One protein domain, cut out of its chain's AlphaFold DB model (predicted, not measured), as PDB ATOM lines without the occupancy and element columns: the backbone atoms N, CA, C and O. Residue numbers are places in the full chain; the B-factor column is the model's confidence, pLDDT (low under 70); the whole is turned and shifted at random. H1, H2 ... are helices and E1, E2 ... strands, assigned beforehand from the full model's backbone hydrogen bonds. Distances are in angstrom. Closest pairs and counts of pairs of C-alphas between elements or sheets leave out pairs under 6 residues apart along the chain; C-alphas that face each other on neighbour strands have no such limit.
ATOM      1  N   SER A 446     110.037 164.203 157.919       93.44
ATOM      2  CA  SER A 446     110.607 165.277 158.740       93.44
ATOM      3  C   SER A 446     111.788 165.915 158.016       93.44
ATOM      4  O   SER A 446     112.686 165.205 157.560       93.44
ATOM      5  N   GLY A 447     111.827 167.247 158.029       93.12
ATOM      6  CA  GLY A 447     112.824 168.034 157.304       93.12
ATOM      7  C   GLY A 447     112.357 168.392 155.896       93.12
ATOM      8  O   GLY A 447     111.405 167.796 155.393       93.12
ATOM      9  N   THR A 448     113.034 169.361 155.281       95.00
ATOM     10  CA  THR A 448     112.675 169.847 153.946       95.00
ATOM     11  C   THR A 448     113.218 168.907 152.875       95.00
ATOM     12  O   THR A 448     114.435 168.748 152.768       95.00
ATOM     13  N   ILE A 449     112.341 168.288 152.083       95.38
ATOM     14  CA  ILE A 449     112.678 167.438 150.940       95.38
ATOM     15  C   ILE A 449     113.462 168.266 149.922       95.38
ATOM     16  O   ILE A 449     112.978 169.275 149.416       95.38
ATOM     17  N   GLN A 450     114.670 167.805 149.614       92.88
ATOM     18  CA  GLN A 450     115.543 168.405 148.610       92.88
ATOM     19  C   GLN A 450     115.477 167.628 147.296       92.88
ATOM     20  O   GLN A 450     115.486 168.226 146.222       92.88
ATOM     21  N   LYS A 451     115.448 166.287 147.367       92.62
ATOM     22  CA  LYS A 451     115.551 165.406 146.195       92.62
ATOM     23  C   LYS A 451     114.769 164.108 146.390       92.62
ATOM     24  O   LYS A 451     114.693 163.559 147.491       92.62
ATOM     25  N   LEU A 452     114.256 163.580 145.283       95.00
ATOM     26  CA  LEU A 452     113.659 162.249 145.184       95.00
ATOM     27  C   LEU A 452     114.494 161.402 144.220       95.00
ATOM     28  O   LEU A 452     114.668 161.777 143.062       95.00
ATOM     29  N   ILE A 453     115.010 160.265 144.686       94.62
ATOM     30  CA  ILE A 453     115.931 159.416 143.921       94.62
ATOM     31  C   ILE A 453     115.348 157.996 143.839       94.62
ATOM     32  O   ILE A 453     115.433 157.246 144.810       94.62
ATOM     33  N   PRO A 454     114.725 157.602 142.715       93.88
ATOM     34  CA  PRO A 454     114.264 156.233 142.508       93.88
ATOM     35  C   PRO A 454     115.413 155.356 141.998       93.88
ATOM     36  O   PRO A 454     115.840 155.497 140.851       93.88
ATOM     37  N   LYS A 455     115.903 154.440 142.838       92.81
ATOM     38  CA  LYS A 455     117.001 153.521 142.511       92.81
ATOM     39  C   LYS A 455     116.816 152.175 143.189       92.81
ATOM     40  O   LYS A 455     116.195 152.076 144.241       92.81
ATOM     41  N   PHE A 456     117.394 151.131 142.599       91.31
ATOM     42  CA  PHE A 456     117.463 149.797 143.206       91.31
ATOM     43  C   PHE A 456     116.110 149.188 143.614       91.31
ATOM     44  O   PHE A 456     116.077 148.308 144.467       91.31
ATOM     45  N   GLY A 457     115.005 149.632 143.008       90.25
ATOM     46  CA  GLY A 457     113.653 149.181 143.344       90.25
ATOM     47  C   GLY A 457     113.007 149.900 144.537       90.25
ATOM     48  O   GLY A 457     111.967 149.449 145.010       90.25
ATOM     49  N   ALA A 458     113.596 151.000 145.012       93.62
ATOM     50  CA  ALA A 458     113.092 151.827 146.105       93.62
ATOM     51  C   ALA A 458     113.146 153.325 145.757       93.62
ATOM     52  O   ALA A 458     113.861 153.761 144.851       93.62
ATOM     53  N   LEU A 459     112.371 154.123 146.485       95.56
ATOM     54  CA  LEU A 459     112.418 155.576 146.447       95.56
ATOM     55  C   LEU A 459     113.196 156.085 147.659       95.56
ATOM     56  O   LEU A 459     112.783 155.887 148.802       95.56
ATOM     57  N   PHE A 460     114.294 156.787 147.401       96.25
ATOM     58  CA  PHE A 460     115.055 157.499 148.417       96.25
ATOM     59  C   PHE A 460     114.585 158.955 148.464       96.25
ATOM     60  O   PHE A 460     114.675 159.679 147.470       96.25
ATOM     61  N   ILE A 461     114.064 159.379 149.613       96.81
ATOM     62  CA  ILE A 461     113.606 160.748 149.863       96.81
ATOM     63  C   ILE A 461     114.688 161.450 150.678       96.81
ATOM     64  O   ILE A 461     114.837 161.180 151.871       96.81
ATOM     65  N   VAL A 462     115.450 162.324 150.028       96.25
ATOM     66  CA  VAL A 462     116.553 163.063 150.649       96.25
ATOM     67  C   VAL A 462     116.023 164.400 151.149       96.25
ATOM     68  O   VAL A 462     115.548 165.223 150.363       96.25
ATOM     69  N   THR A 463     116.099 164.614 152.456       96.44
ATOM     70  CA  THR A 463     115.797 165.889 153.106       96.44
ATOM     71  C   THR A 463     117.080 166.600 153.525       96.44
ATOM     72  O   THR A 463     118.179 166.062 153.413       96.44
ATOM     73  N   ASP A 464     116.940 167.812 154.043       95.12
ATOM     74  CA  ASP A 464     118.013 168.574 154.692       95.12
ATOM     75  C   ASP A 464     118.679 167.853 155.884       95.12
ATOM     76  O   ASP A 464     119.759 168.238 156.324       95.12
ATOM     77  N   THR A 465     118.030 166.826 156.437       95.75
ATOM     78  CA  THR A 465     118.438 166.185 157.695       95.75
ATOM     79  C   THR A 465     118.419 164.665 157.658       95.75
ATOM     80  O   THR A 465     119.009 164.026 158.532       95.75
ATOM     81  N   ASN A 466     117.697 164.043 156.724       96.62
ATOM     82  CA  ASN A 466     117.529 162.595 156.690       96.62
ATOM     83  C   ASN A 466     117.366 162.060 155.264       96.62
ATOM     84  O   ASN A 466     116.861 162.741 154.381       96.62
ATOM     85  N   ILE A 467     117.713 160.790 155.074       97.31
ATOM     86  CA  ILE A 467     117.332 160.001 153.903       97.31
ATOM     87  C   ILE A 467     116.291 158.985 154.360       97.31
ATOM     88  O   ILE A 467     116.564 158.154 155.230       97.31
ATOM     89  N   TYR A 468     115.093 159.054 153.791       97.00
ATOM     90  CA  TYR A 468     114.043 158.059 153.998       97.00
ATOM     91  C   TYR A 468     113.992 157.084 152.830       97.00
ATOM     92  O   TYR A 468     114.334 157.445 151.706       97.00
ATOM     93  N   VAL A 469     113.531 155.864 153.095       96.62
ATOM     94  CA  VAL A 469     113.342 154.835 152.067       96.62
ATOM     95  C   VAL A 469     111.873 154.425 152.033       96.62
ATOM     96  O   VAL A 469     111.315 154.051 153.066       96.62
ATOM     97  N   ASP A 470     111.270 154.497 150.852       94.38
ATOM     98  CA  ASP A 470     109.940 153.979 150.514       94.38
ATOM     99  C   ASP A 470     110.117 152.823 149.513       94.38
ATOM    100  O   ASP A 470     110.901 152.920 148.568       94.38
ATOM    101  N   ASP A 471     109.437 151.705 149.749       90.81
ATOM    102  CA  ASP A 471     109.529 150.487 148.942       90.81
ATOM    103  C   ASP A 471     108.413 150.353 147.891       90.81
ATOM    104  O   ASP A 471     108.290 149.309 147.248       90.81
ATOM    105  N   PHE A 472     107.620 151.414 147.711       89.75
ATOM    106  CA  PHE A 472     106.446 151.495 146.850       89.75
ATOM    107  C   PHE A 472     105.266 150.594 147.274       89.75
ATOM    108  O   PHE A 472     104.290 150.482 146.519       89.75
ATOM    109  N   ASP A 473     105.277 149.989 148.474       85.75
ATOM    110  CA  ASP A 473     104.119 149.257 148.998       85.75
ATOM    111  C   ASP A 473     103.059 150.208 149.577       85.75
ATOM    112  O   ASP A 473     102.932 150.482 150.775       85.75
ATOM    113  N   TYR A 474     102.196 150.671 148.680       77.44
ATOM    114  CA  TYR A 474     101.096 151.569 149.016       77.44
ATOM    115  C   TYR A 474      99.908 150.879 149.698       77.44
ATOM    116  O   TYR A 474      98.872 151.510 149.898       77.44
ATOM    117  N   SER A 475     100.007 149.593 150.049       73.25
ATOM    118  CA  SER A 475      99.006 148.950 150.904       73.25
ATOM    119  C   SER A 475      99.199 149.298 152.383       73.25
ATOM    120  O   SER A 475      98.222 149.351 153.136       73.25
ATOM    121  N   THR A 476     100.441 149.577 152.787       67.56
ATOM    122  CA  THR A 476     100.822 149.859 154.176       67.56
ATOM    123  C   THR A 476     101.110 151.339 154.423       67.56
ATOM    124  O   THR A 476     100.937 151.791 155.554       67.56
ATOM    125  N   PHE A 477     101.456 152.110 153.379       68.56
ATOM    126  CA  PHE A 477     101.819 153.537 153.465       68.56
ATOM    127  C   PHE A 477     102.941 153.805 154.483       68.56
ATOM    128  O   PHE A 477     102.970 154.848 155.138       68.56
ATOM    129  N   THR A 478     103.843 152.844 154.674       78.00
ATOM    130  CA  THR A 478     104.933 152.958 155.643       78.00
ATOM    131  C   THR A 478     106.271 153.032 154.943       78.00
ATOM    132  O   THR A 478     106.604 152.170 154.141       78.00
ATOM    133  N   LEU A 479     107.070 154.025 155.327       92.31
ATOM    134  CA  LEU A 479     108.501 154.044 155.043       92.31
ATOM    135  C   LEU A 479     109.150 152.790 155.646       92.31
ATOM    136  O   LEU A 479     108.681 152.274 156.662       92.31
ATOM    137  N   VAL A 480     110.244 152.328 155.051       94.62
ATOM    138  CA  VAL A 480     110.951 151.118 155.499       94.62
ATOM    139  C   VAL A 480     112.243 151.434 156.239       94.62
ATOM    140  O   VAL A 480     112.763 150.598 156.979       94.62
ATOM    141  N   ASN A 481     112.770 152.649 156.068       96.00
ATOM    142  CA  ASN A 481     113.996 153.069 156.724       96.00
ATOM    143  C   ASN A 481     114.129 154.595 156.814       96.00
ATOM    144  O   ASN A 481     113.461 155.346 156.098       96.00
ATOM    145  N   LYS A 482     115.024 155.034 157.697       96.06
ATOM    146  CA  LYS A 482     115.428 156.424 157.888       96.06
ATOM    147  C   LYS A 482     116.880 156.465 158.351       96.06
ATOM    148  O   LYS A 482     117.223 155.788 159.314       96.06
ATOM    149  N   ILE A 483     117.683 157.308 157.717       96.12
ATOM    150  CA  ILE A 483     119.089 157.556 158.053       96.12
ATOM    151  C   ILE A 483     119.255 159.051 158.283       96.12
ATOM    152  O   ILE A 483     118.663 159.844 157.554       96.12
ATOM    153  N   SER A 484     120.031 159.447 159.287       95.00
ATOM    154  CA  SER A 484     120.347 160.859 159.507       95.00
ATOM    155  C   SER A 484     121.542 161.284 158.666       95.00
ATOM    156  O   SER A 484     122.540 160.577 158.599       95.00
ATOM    157  N   ILE A 485     121.433 162.458 158.055       94.31
ATOM    158  CA  ILE A 485     122.478 163.079 157.243       94.31
ATOM    159  C   ILE A 485     122.671 164.531 157.678       94.31
ATOM    160  O   ILE A 485     121.791 165.150 158.274       94.31
ATOM    161  N   ASN A 486     123.848 165.068 157.394       90.06
ATOM    162  CA  ASN A 486     124.200 166.475 157.585       90.06
ATOM    163  C   ASN A 486     124.310 167.241 156.257       90.06
ATOM    164  O   ASN A 486     124.507 168.454 156.285       90.06
ATOM    165  N   ASN A 487     124.202 166.538 155.126       88.19
ATOM    166  CA  ASN A 487     124.272 167.091 153.784       88.19
ATOM    167  C   ASN A 487     123.285 166.361 152.856       88.19
ATOM    168  O   ASN A 487     123.268 165.131 152.807       88.19
ATOM    169  N   SER A 488     122.464 167.127 152.135       89.12
ATOM    170  CA  SER A 488     121.479 166.641 151.161       89.12
ATOM    171  C   SER A 488     122.060 166.332 149.780       89.12
ATOM    172  O   SER A 488     121.370 165.771 148.925       89.12
ATOM    173  N   ASP A 489     123.315 166.694 149.536       91.75
ATOM    174  CA  ASP A 489     124.045 166.371 148.315       91.75
ATOM    175  C   ASP A 489     124.605 164.953 148.415       91.75
ATOM    176  O   ASP A 489     125.802 164.724 148.458       91.75
ATOM    177  N   ALA A 490     123.705 163.970 148.504       91.69
ATOM    178  CA  ALA A 490     124.054 162.560 148.635       91.69
ATOM    179  C   ALA A 490     123.808 161.791 147.330       91.69
ATOM    180  O   ALA A 490     122.794 161.986 146.656       91.69
ATOM    181  N   GLN A 491     124.741 160.916 146.950       94.50
ATOM    182  CA  GLN A 491     124.516 159.899 145.921       94.50
ATOM    183  C   GLN A 491     124.010 158.627 146.586       94.50
ATOM    184  O   GLN A 491     124.446 158.288 147.683       94.50
ATOM    185  N   ILE A 492     123.132 157.895 145.906       95.88
ATOM    186  CA  ILE A 492     122.710 156.559 146.334       95.88
ATOM    187  C   ILE A 492     123.338 155.544 145.385       95.88
ATOM    188  O   ILE A 492     123.019 155.527 144.193       95.88
ATOM    189  N   LEU A 493     124.240 154.726 145.921       95.06
ATOM    190  CA  LEU A 493     125.121 153.832 145.169       95.06
ATOM    191  C   LEU A 493     125.083 152.417 145.761       95.06
ATOM    192  O   LEU A 493     124.474 152.178 146.810       95.06
ATOM    193  N   ARG A 494     125.723 151.470 145.073       93.56
ATOM    194  CA  ARG A 494     125.826 150.070 145.500       93.56
ATOM    195  C   ARG A 494     127.278 149.617 145.425       93.56
ATOM    196  O   ARG A 494     127.970 149.946 144.471       93.56
ATOM    197  N   ASP A 495     127.752 148.898 146.438       91.56
ATOM    198  CA  ASP A 495     129.117 148.364 146.436       91.56
ATOM    199  C   ASP A 495     129.221 147.010 145.713       91.56
ATOM    200  O   ASP A 495     128.218 146.425 145.298       91.56
ATOM    201  N   ASP A 496     130.444 146.488 145.597       85.38
ATOM    202  CA  ASP A 496     130.727 145.219 144.912       85.38
ATOM    203  C   ASP A 496     130.062 143.998 145.575       85.38
ATOM    204  O   ASP A 496     129.855 142.971 144.927       85.38
ATOM    205  N   ASN A 497     129.694 144.099 146.859       85.31
ATOM    206  CA  ASN A 497     128.950 143.059 147.575       85.31
ATOM    207  C   ASN A 497     127.436 143.182 147.367       85.31
ATOM    208  O   ASN A 497     126.669 142.335 147.829       85.31
ATOM    209  N   GLY A 498     126.996 144.232 146.677       87.88
ATOM    210  CA  GLY A 498     125.600 144.511 146.423       87.88
ATOM    211  C   GLY A 498     124.911 145.320 147.519       87.88
ATOM    212  O   GLY A 498     123.689 145.472 147.445       87.88
ATOM    213  N   LEU A 499     125.648 145.841 148.503       93.06
ATOM    214  CA  LEU A 499     125.094 146.625 149.602       93.06
ATOM    215  C   LEU A 499     124.869 148.073 149.166       93.06
ATOM    216  O   LEU A 499     125.757 148.717 148.608       93.06
ATOM    217  N   ILE A 500     123.673 148.590 149.438       95.56
ATOM    218  CA  ILE A 500     123.302 149.967 149.112       95.56
ATOM    219  C   ILE A 500     123.821 150.909 150.204       95.56
ATOM    220  O   ILE A 500     123.638 150.657 151.401       95.56
ATOM    221  N   TYR A 501     124.407 152.028 149.789       96.19
ATOM    222  CA  TYR A 501     124.874 153.091 150.675       96.19
ATOM    223  C   TYR A 501     124.549 154.475 150.105       96.19
ATOM    224  O   TYR A 501     124.357 154.648 148.899       96.19
ATOM    225  N   ALA A 502     124.484 155.465 150.993       96.12
ATOM    226  CA  ALA A 502     124.509 156.869 150.622       96.12
ATOM    227  C   ALA A 502     125.941 157.407 150.734       96.12
ATOM    228  O   ALA A 502     126.648 157.089 151.690       96.12
ATOM    229  N   MET A 503     126.364 158.221 149.772       94.50
ATOM    230  CA  MET A 503     127.654 158.911 149.780       94.50
ATOM    231  C   MET A 503     127.406 160.422 149.783       94.50
ATOM    232  O   MET A 503     126.998 160.956 148.744       94.50
ATOM    233  N   PRO A 504     127.588 161.100 150.928       91.44
ATOM    234  CA  PRO A 504     127.577 162.558 150.996       91.44
ATOM    235  C   PRO A 504     128.634 163.154 150.057       91.44
ATOM    236  O   PRO A 504     129.722 162.601 149.935       91.44
ATOM    237  N   ASP A 505     128.293 164.241 149.371       90.50
ATOM    238  CA  ASP A 505     129.118 164.933 148.371       90.50
ATOM    239  C   ASP A 505     129.686 164.002 147.288       90.50
ATOM    240  O   ASP A 505     130.747 164.244 146.714       90.50
ATOM    241  N   GLY A 506     128.969 162.911 146.986       91.25
ATOM    242  CA  GLY A 506     129.504 161.823 146.171       91.25
ATOM    243  C   GLY A 506     129.899 162.244 144.754       91.25
ATOM    244  O   GLY A 506     130.861 161.712 144.206       91.25
ATOM    245  N   LEU A 507     129.187 163.206 144.149       93.06
ATOM    246  CA  LEU A 507     129.547 163.728 142.825       93.06
ATOM    247  C   LEU A 507     130.794 164.625 142.872       93.06
ATOM    248  O   LEU A 507     131.651 164.527 141.993       93.06
ATOM    249  N   ASP A 508     130.900 165.482 143.883       91.94
ATOM    250  CA  ASP A 508     132.046 166.365 144.081       91.94
ATOM    251  C   ASP A 508     133.314 165.563 144.371       91.94
ATOM    252  O   ASP A 508     134.334 165.769 143.707       91.94
ATOM    253  N   CYS A 509     133.239 164.582 145.279       91.06
ATOM    254  CA  CYS A 509     134.398 163.761 145.626       91.06
ATOM    255  C   CYS A 509     134.877 162.920 144.437       91.06
ATOM    256  O   CYS A 509     136.080 162.792 144.196       91.06
ATOM    257  N   ILE A 510     133.955 162.358 143.637       90.62
ATOM    258  CA  ILE A 510     134.361 161.508 142.509       90.62
ATOM    259  C   ILE A 510     134.947 162.365 141.389       90.62
ATOM    260  O   ILE A 510     135.878 161.940 140.705       90.62
ATOM    261  N   ALA A 511     134.452 163.598 141.232       89.75
ATOM    262  CA  ALA A 511     135.011 164.568 140.304       89.75
ATOM    263  C   ALA A 511     136.408 165.047 140.730       89.75
ATOM    264  O   ALA A 511     137.267 165.242 139.867       89.75
ATOM    265  N   ALA A 512     136.650 165.201 142.034       88.50
ATOM    266  CA  ALA A 512     137.954 165.548 142.598       88.50
ATOM    267  C   ALA A 512     138.925 164.352 142.680       88.50
ATOM    268  O   ALA A 512     140.142 164.548 142.711       88.50
ATOM    269  N   GLY A 513     138.406 163.120 142.646       86.31
ATOM    270  CA  GLY A 513     139.184 161.888 142.762       86.31
ATOM    271  C   GLY A 513     139.639 161.588 144.193       86.31
ATOM    272  O   GLY A 513     140.681 160.959 144.374       86.31
ATOM    273  N   ASP A 514     138.892 162.056 145.194       87.62
ATOM    274  CA  ASP A 514     139.247 161.998 146.616       87.62
ATOM    275  C   ASP A 514     138.156 161.379 147.510       87.62
ATOM    276  O   ASP A 514     138.204 161.543 148.727       87.62
ATOM    277  N   CYS A 515     137.212 160.620 146.937       87.56
ATOM    278  CA  CYS A 515     136.192 159.918 147.721       87.56
ATOM    279  C   CYS A 515     136.808 158.951 148.740       87.56
ATOM    280  O   CYS A 515     137.520 158.012 148.366       87.56
ATOM    281  N   ASP A 516     136.450 159.128 150.011       85.38
ATOM    282  CA  ASP A 516     136.768 158.186 151.075       85.38
ATOM    283  C   ASP A 516     135.672 157.117 151.179       85.38
ATOM    284  O   ASP A 516     134.470 157.396 151.171       85.38
ATOM    285  N   THR A 517     136.077 155.853 151.269       84.50
ATOM    286  CA  THR A 517     135.135 154.757 151.517       84.50
ATOM    287  C   THR A 517     134.566 154.792 152.930       84.50
ATOM    288  O   THR A 517     133.490 154.234 153.144       84.50
ATOM    289  N   ASP A 518     135.255 155.445 153.868       86.75
ATOM    290  CA  ASP A 518     134.806 155.599 155.253       86.75
ATOM    291  C   ASP A 518     133.612 156.570 155.379       86.75
ATOM    292  O   ASP A 518     132.872 156.501 156.359       86.75
ATOM    293  N   ASP A 519     133.357 157.408 154.363       88.19
ATOM    294  CA  ASP A 519     132.205 158.328 154.312       88.19
ATOM    295  C   ASP A 519     130.902 157.648 153.844       88.19
ATOM    296  O   ASP A 519     129.835 158.268 153.792       88.19
ATOM    297  N   ARG A 520     130.958 156.357 153.489       94.00
ATOM    298  CA  ARG A 520     129.788 155.600 153.025       94.00
ATOM    299  C   ARG A 520     128.831 155.315 154.177       94.00
ATOM    300  O   ARG A 520     129.146 154.581 155.110       94.00
ATOM    301  N   LEU A 521     127.602 155.800 154.043       95.69
ATOM    302  CA  LEU A 521     126.517 155.534 154.979       95.69
ATOM    303  C   LEU A 521     125.691 154.347 154.480       95.69
ATOM    304  O   LEU A 521     124.770 154.503 153.672       95.69
ATOM    305  N   TYR A 522     126.030 153.142 154.935       96.19
ATOM    306  CA  TYR A 522     125.323 151.928 154.533       96.19
ATOM    307  C   TYR A 522     123.872 151.951 155.010       96.19
ATOM    308  O   TYR A 522     123.591 152.038 156.207       96.19
ATOM    309  N   ILE A 523     122.932 151.823 154.063       95.25
ATOM    310  CA  ILE A 523     121.501 152.033 154.321       95.25
ATOM    311  C   ILE A 523     120.997 151.098 155.425       95.25
ATOM    312  O   ILE A 523     120.174 151.478 156.259       95.25
ATOM    313  N   ARG A 524     121.506 149.865 155.437       94.25
ATOM    314  CA  ARG A 524     121.112 148.823 156.384       94.25
ATOM    315  C   ARG A 524     121.622 149.046 157.810       94.25
ATOM    316  O   ARG A 524     120.925 148.640 158.744       94.25
ATOM    317  N   ASP A 525     122.795 149.651 157.956       93.12
ATOM    318  CA  ASP A 525     123.533 149.717 159.224       93.12
ATOM    319  C   ASP A 525     123.353 151.067 159.923       93.12
ATOM    320  O   ASP A 525     123.132 151.112 161.132       93.12
ATOM    321  N   GLU A 526     123.345 152.154 159.151       91.31
ATOM    322  CA  GLU A 526     123.129 153.519 159.648       91.31
ATOM    323  C   GLU A 526     121.640 153.852 159.828       91.31
ATOM    324  O   GLU A 526     121.257 154.857 160.434       91.31
ATOM    325  N   GLY A 527     120.771 153.013 159.262       86.50
ATOM    326  CA  GLY A 527     119.336 153.229 159.229       86.50
ATOM    327  C   GLY A 527     118.591 152.710 160.455       86.50
ATOM    328  O   GLY A 527     118.945 151.715 161.083       86.50
ATOM    329  N   SER A 528     117.455 153.332 160.760       93.06
ATOM    330  CA  SER A 528     116.537 152.882 161.805       93.06
ATOM    331  C   SER A 528     115.506 151.855 161.306       93.06
ATOM    332  O   SER A 528     114.358 151.889 161.757       93.06
ATOM    333  N   CYS A 529     115.878 150.942 160.398       93.88
ATOM    334  CA  CYS A 529     114.960 149.989 159.746       93.88
ATOM    335  C   CYS A 529     114.160 149.137 160.745       93.88
ATOM    336  O   CYS A 529     113.003 148.812 160.503       93.88
ATOM    337  N   ALA A 530     114.738 148.842 161.916       92.88
ATOM    338  CA  ALA A 530     114.090 148.060 162.971       92.88
ATOM    339  C   ALA A 530     112.914 148.797 163.638       92.88
ATOM    340  O   ALA A 530     112.121 148.186 164.351       92.88
ATOM    341  N   SER A 531     112.804 150.111 163.415       91.69
ATOM    342  CA  SER A 531     111.675 150.930 163.869       91.69
ATOM    343  C   SER A 531     110.465 150.831 162.935       91.69
ATOM    344  O   SER A 531     109.387 151.303 163.292       91.69
ATOM    345  N   TYR A 532     110.634 150.224 161.758       90.12
ATOM    346  CA  TYR A 532     109.602 150.042 160.746       90.12
ATOM    347  C   TYR A 532     109.247 148.555 160.636       90.12
ATOM    348  O   TYR A 532     110.118 147.684 160.617       90.12
ATOM    349  N   THR A 533     107.954 148.236 160.591       89.00
ATOM    350  CA  THR A 533     107.479 146.846 160.518       89.00
ATOM    351  C   THR A 533     107.977 146.184 159.233       89.00
ATOM    352  O   THR A 533     107.599 146.609 158.151       89.00
ATOM    353  N   GLY A 534     108.820 145.152 159.350       89.75
ATOM    354  CA  GLY A 534     109.435 144.484 158.192       89.75
ATOM    355  C   GLY A 534     110.494 145.322 157.462       89.75
ATOM    356  O   GLY A 534     110.992 144.895 156.426       89.75
ATOM    357  N   GLY A 535     110.869 146.493 157.995       92.69
ATOM    358  CA  GLY A 535     111.768 147.431 157.320       92.69
ATOM    359  C   GLY A 535     113.148 146.841 157.044       92.69
ATOM    360  O   GLY A 535     113.642 146.932 155.925       92.69
ATOM    361  N   CYS A 536     113.762 146.178 158.030       94.88
ATOM    362  CA  CYS A 536     115.076 145.558 157.823       94.88
ATOM    363  C   CYS A 536     115.028 144.394 156.830       94.88
ATOM    364  O   CYS A 536     115.915 144.309 155.989       94.88
ATOM    365  N   ASP A 537     113.980 143.565 156.873       94.19
ATOM    366  CA  ASP A 537     113.804 142.466 155.916       94.19
ATOM    367  C   ASP A 537     113.705 143.011 154.483       94.19
ATOM    368  O   ASP A 537     114.272 142.439 153.552       94.19
ATOM    369  N   LYS A 538     113.038 144.162 154.308       92.56
ATOM    370  CA  LYS A 538     112.932 144.823 153.007       92.56
ATOM    371  C   LYS A 538     114.266 145.381 152.520       92.56
ATOM    372  O   LYS A 538     114.605 145.210 151.354       92.56
ATOM    373  N   ILE A 539     115.048 146.019 153.393       94.69
ATOM    374  CA  ILE A 539     116.398 146.479 153.030       94.69
ATOM    375  C   ILE A 539     117.310 145.290 152.688       94.69
ATOM    376  O   ILE A 539     118.072 145.365 151.724       94.69
ATOM    377  N   ASP A 540     117.204 144.185 153.426       94.44
ATOM    378  CA  ASP A 540     117.964 142.964 153.150       94.44
ATOM    379  C   ASP A 540     117.581 142.372 151.778       94.44
ATOM    380  O   ASP A 540     118.462 141.947 151.033       94.44
ATOM    381  N   GLU A 541     116.303 142.427 151.380       92.38
ATOM    382  CA  GLU A 541     115.852 142.065 150.026       92.38
ATOM    383  C   GLU A 541     116.483 142.959 148.945       92.38
ATOM    384  O   GLU A 541     117.003 142.445 147.956       92.38
ATOM    385  N   LEU A 542     116.496 144.284 149.139       91.75
ATOM    386  CA  LEU A 542     117.095 145.233 148.185       91.75
ATOM    387  C   LEU A 542     118.613 145.020 148.017       91.75
ATOM    388  O   LEU A 542     119.158 145.197 146.919       91.75
ATOM    389  N   ASN A 543     119.294 144.613 149.090       92.75
ATOM    390  CA  ASN A 543     120.719 144.276 149.094       92.75
ATOM    391  C   ASN A 543     121.016 142.890 148.491       92.75
ATOM    392  O   ASN A 543     122.141 142.636 148.061       92.75
ATOM    393  N   ASN A 544     120.031 141.991 148.423       89.62
ATOM    394  CA  ASN A 544     120.219 140.596 148.021       89.62
ATOM    395  C   ASN A 544     120.338 140.406 146.496       89.62
ATOM    396  O   ASN A 544     119.543 139.710 145.864       89.62
ATOM    397  N   ILE A 545     121.361 141.016 145.895       87.81
ATOM    398  CA  ILE A 545     121.683 140.847 144.474       87.81
ATOM    399  C   ILE A 545     122.758 139.783 144.222       87.81
ATOM    400  O   ILE A 545     122.791 139.194 143.143       87.81
ATOM    401  N   ALA A 546     123.601 139.488 145.216       83.44
ATOM    402  CA  ALA A 546     124.736 138.573 145.086       83.44
ATOM    403  C   ALA A 546     124.403 137.202 144.450       83.44
ATOM    404  O   ALA A 546     125.187 136.751 143.614       83.44
ATOM    405  N   PRO A 547     123.253 136.546 144.734       84.38
ATOM    406  CA  PRO A 547     122.899 135.271 144.096       84.38
ATOM    407  C   PRO A 547     122.705 135.340 142.575       84.38
ATOM    408  O   PRO A 547     122.685 134.304 141.915       84.38
ATOM    409  N   TYR A 548     122.518 136.540 142.025       85.06
ATOM    410  CA  TYR A 548     122.305 136.772 140.599       85.06
ATOM    411  C   TYR A 548     123.576 137.193 139.863       85.06
ATOM    412  O   TYR A 548     123.502 137.392 138.652       85.06
ATOM    413  N   LEU A 549     124.704 137.353 140.563       86.25
ATOM    414  CA  LEU A 549     125.990 137.773 140.008       86.25
ATOM    415  C   LEU A 549     126.895 136.567 139.714       86.25
ATOM    416  O   LEU A 549     126.721 135.480 140.265       86.25
ATOM    417  N   GLY A 550     127.890 136.768 138.855       85.06
ATOM    418  CA  GLY A 550     128.834 135.732 138.452       85.06
ATOM    419  C   GLY A 550     128.323 134.854 137.306       85.06
ATOM    420  O   GLY A 550     127.400 135.216 136.573       85.06
ATOM    421  N   LEU A 551     128.945 133.685 137.129       84.31
ATOM    422  CA  LEU A 551     128.531 132.699 136.129       84.31
ATOM    423  C   LEU A 551     127.228 132.019 136.574       84.31
ATOM    424  O   LEU A 551     127.231 131.212 137.503       84.31
ATOM    425  N   ILE A 552     126.125 132.308 135.884       81.69
ATOM    426  CA  ILE A 552     124.788 131.799 136.237       81.69
ATOM    427  C   ILE A 552     124.319 130.640 135.350       81.69
ATOM    428  O   ILE A 552     123.431 129.881 135.737       81.69
ATOM    429  N   TYR A 553     124.895 130.486 134.154       78.44
ATOM    430  CA  TYR A 553     124.516 129.428 133.221       78.44
ATOM    431  C   TYR A 553     125.691 128.993 132.348       78.44
ATOM    432  O   TYR A 553     126.440 129.826 131.841       78.44
ATOM    433  N   LYS A 554     125.808 127.677 132.151       78.56
ATOM    434  CA  LYS A 554     126.763 127.034 131.247       78.56
ATOM    435  C   LYS A 554     126.062 125.880 130.537       78.56
ATOM    436  O   LYS A 554     125.706 124.890 131.178       78.56
ATOM    437  N   LYS A 555     125.888 125.983 129.220       78.19
ATOM    438  CA  LYS A 555     125.452 124.867 128.368       78.19
ATOM    439  C   LYS A 555     126.649 124.369 127.582       78.19
ATOM    440  O   LYS A 555     127.326 125.170 126.957       78.19
ATOM    441  N   SER A 556     126.915 123.068 127.638       73.88
ATOM    442  CA  SER A 556     128.043 122.458 126.927       73.88
ATOM    443  C   SER A 556     127.524 121.600 125.780       73.88
ATOM    444  O   SER A 556     126.622 120.786 125.988       73.88
ATOM    445  N   GLU A 557     128.095 121.790 124.598       72.44
ATOM    446  CA  GLU A 557     127.933 120.917 123.441       72.44
ATOM    447  C   GLU A 557     129.275 120.222 123.173       72.44
ATOM    448  O   GLU A 557     130.340 120.840 123.273       72.44
ATOM    449  N   HIS A 558     129.182 118.913 122.933       62.47
ATOM    450  CA  HIS A 558     130.286 117.988 122.693       62.47
ATOM    451  C   HIS A 558     130.325 117.604 121.217       62.47
ATOM    452  O   HIS A 558     129.229 117.313 120.674       62.47
TER     453      HIS A 558
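AT A GLANCE: This is residues 446 to 558 of the 558 residues of an uncharacterized protein of Francisella adeliensis (UniProt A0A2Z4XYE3). A twisted four-stranded sheet, E1 to E4, forms one wall of a small body, and the hairpin E5 and E6 lies over one of its faces, so that the two sheets are partly face to face. H2 fits in between E4 and E6, H3 packs beside H2 with its ends near Asn 481 of E4 and Ile 500 of E6, H1 follows E6 and sits by E5 at its first residues, and residues 550 to 558, with E7, stick out as a long tail. The printed part has 113 residues, with three named helices and seven named strands in the order E1 E2 E3 E4 E5 E6 H1 H2 H3 E7; both sheets are antiparallel, the larger in the order E1, E2, E3, E4, and the class is mixed, helices and strands. The whole is only just loose, close to compact, with a radius of gyration of the C-alphas of 16.2 A. Its flat outline spans 63 by 43 by 21 A, and the tail makes the length.

HOW THE PARTS SIT: E1, residues 449 to 455, E2, residues 458 to 463, E3, residues 466 to 470, and E4, residues 481 to 484, make a meander, each strand the antiparallel neighbour of the one before. E1 and E2 are a hairpin at 161 degrees, with N 453 and O 460 2.9 A apart, within hydrogen-bond range. E2 and E3 are a hairpin at 156 degrees, with N 461 and O 468 at 2.9 A. E3 and E4 are a hairpin at 169 degrees, with N 467 and O 483 at 2.8 A. E1 and E4 are the edge strands; the sheet is twisted, with C-alphas up to 4.3 A off its best plane. E5, residues 490 to 494, and E6, residues 500 to 504, are an antiparallel hairpin at 152 degrees, with N 503 and O 491 at 2.8 A. The closest C-alphas of E1 and E5, those of Lys 455 and Ile 492, are 7.5 A apart. E3 and E6 are apart, but only just, at 8.5 A. Residues 501 to 502 of E6 also pair, antiparallel, with residues 521 to 522. H2, residues 523 to 526, is on the larger sheet at a height of 7.1 A, over none of its strands, but only just: 2 of its 4 C-alphas fall on E4. Its closest C-alphas to E6 are those of Ile 523 and Tyr 501, at 5.1 A. H3, residues 535 to 543, touches H2, the closest C-alphas being those of Ile 539 and Arg 524, at 6.2 A; it only grazes the larger sheet, with its residues 535 to 542. H1, residues 506 to 512, is not on the larger sheet; its closest C-alphas to E5 are those of Gly 506 and Gln 491, at 5.4 A. E7, residues 550 to 557, pairs with no named strand, and it is apart from H3. Every O i to N i+4 pair is within hydrogen-bond range in H1 and H3; H2 is too short for such a pair, and its 1 pair of O i and N i+3 is not within range.

IN THESE COORDINATES: E1 begins with C-alpha 449 at (112.678, 167.438, 150.940) and is 16.8 A long; E2 is 15.9 A, E3 13.0 A and E4 10.4 A. E5 is 13.0 A and E6 13.4 A. H1 is 9.9 A, H2 5.8 A, and H3, the longest helix by residues, 12.6 A, with C-alpha 535 at (111.768, 147.431, 157.320). E7 is 21.1 A and ends with C-alpha 557 at (127.933, 120.917, 123.441).

THE WHOLE: The two C-alphas farthest apart, those of Gly 447 and His 558, are 63.3 A apart; His 558 is the chain's last residue. Without residues 550 to 558, which stand free, the body spans 43 by 37 by 20 A. The printed part has no cut and no long link. The mean pLDDT of the printed part is 90.1; residues 476 to 477 and 558 are under 70, and the mean of E7 is 79.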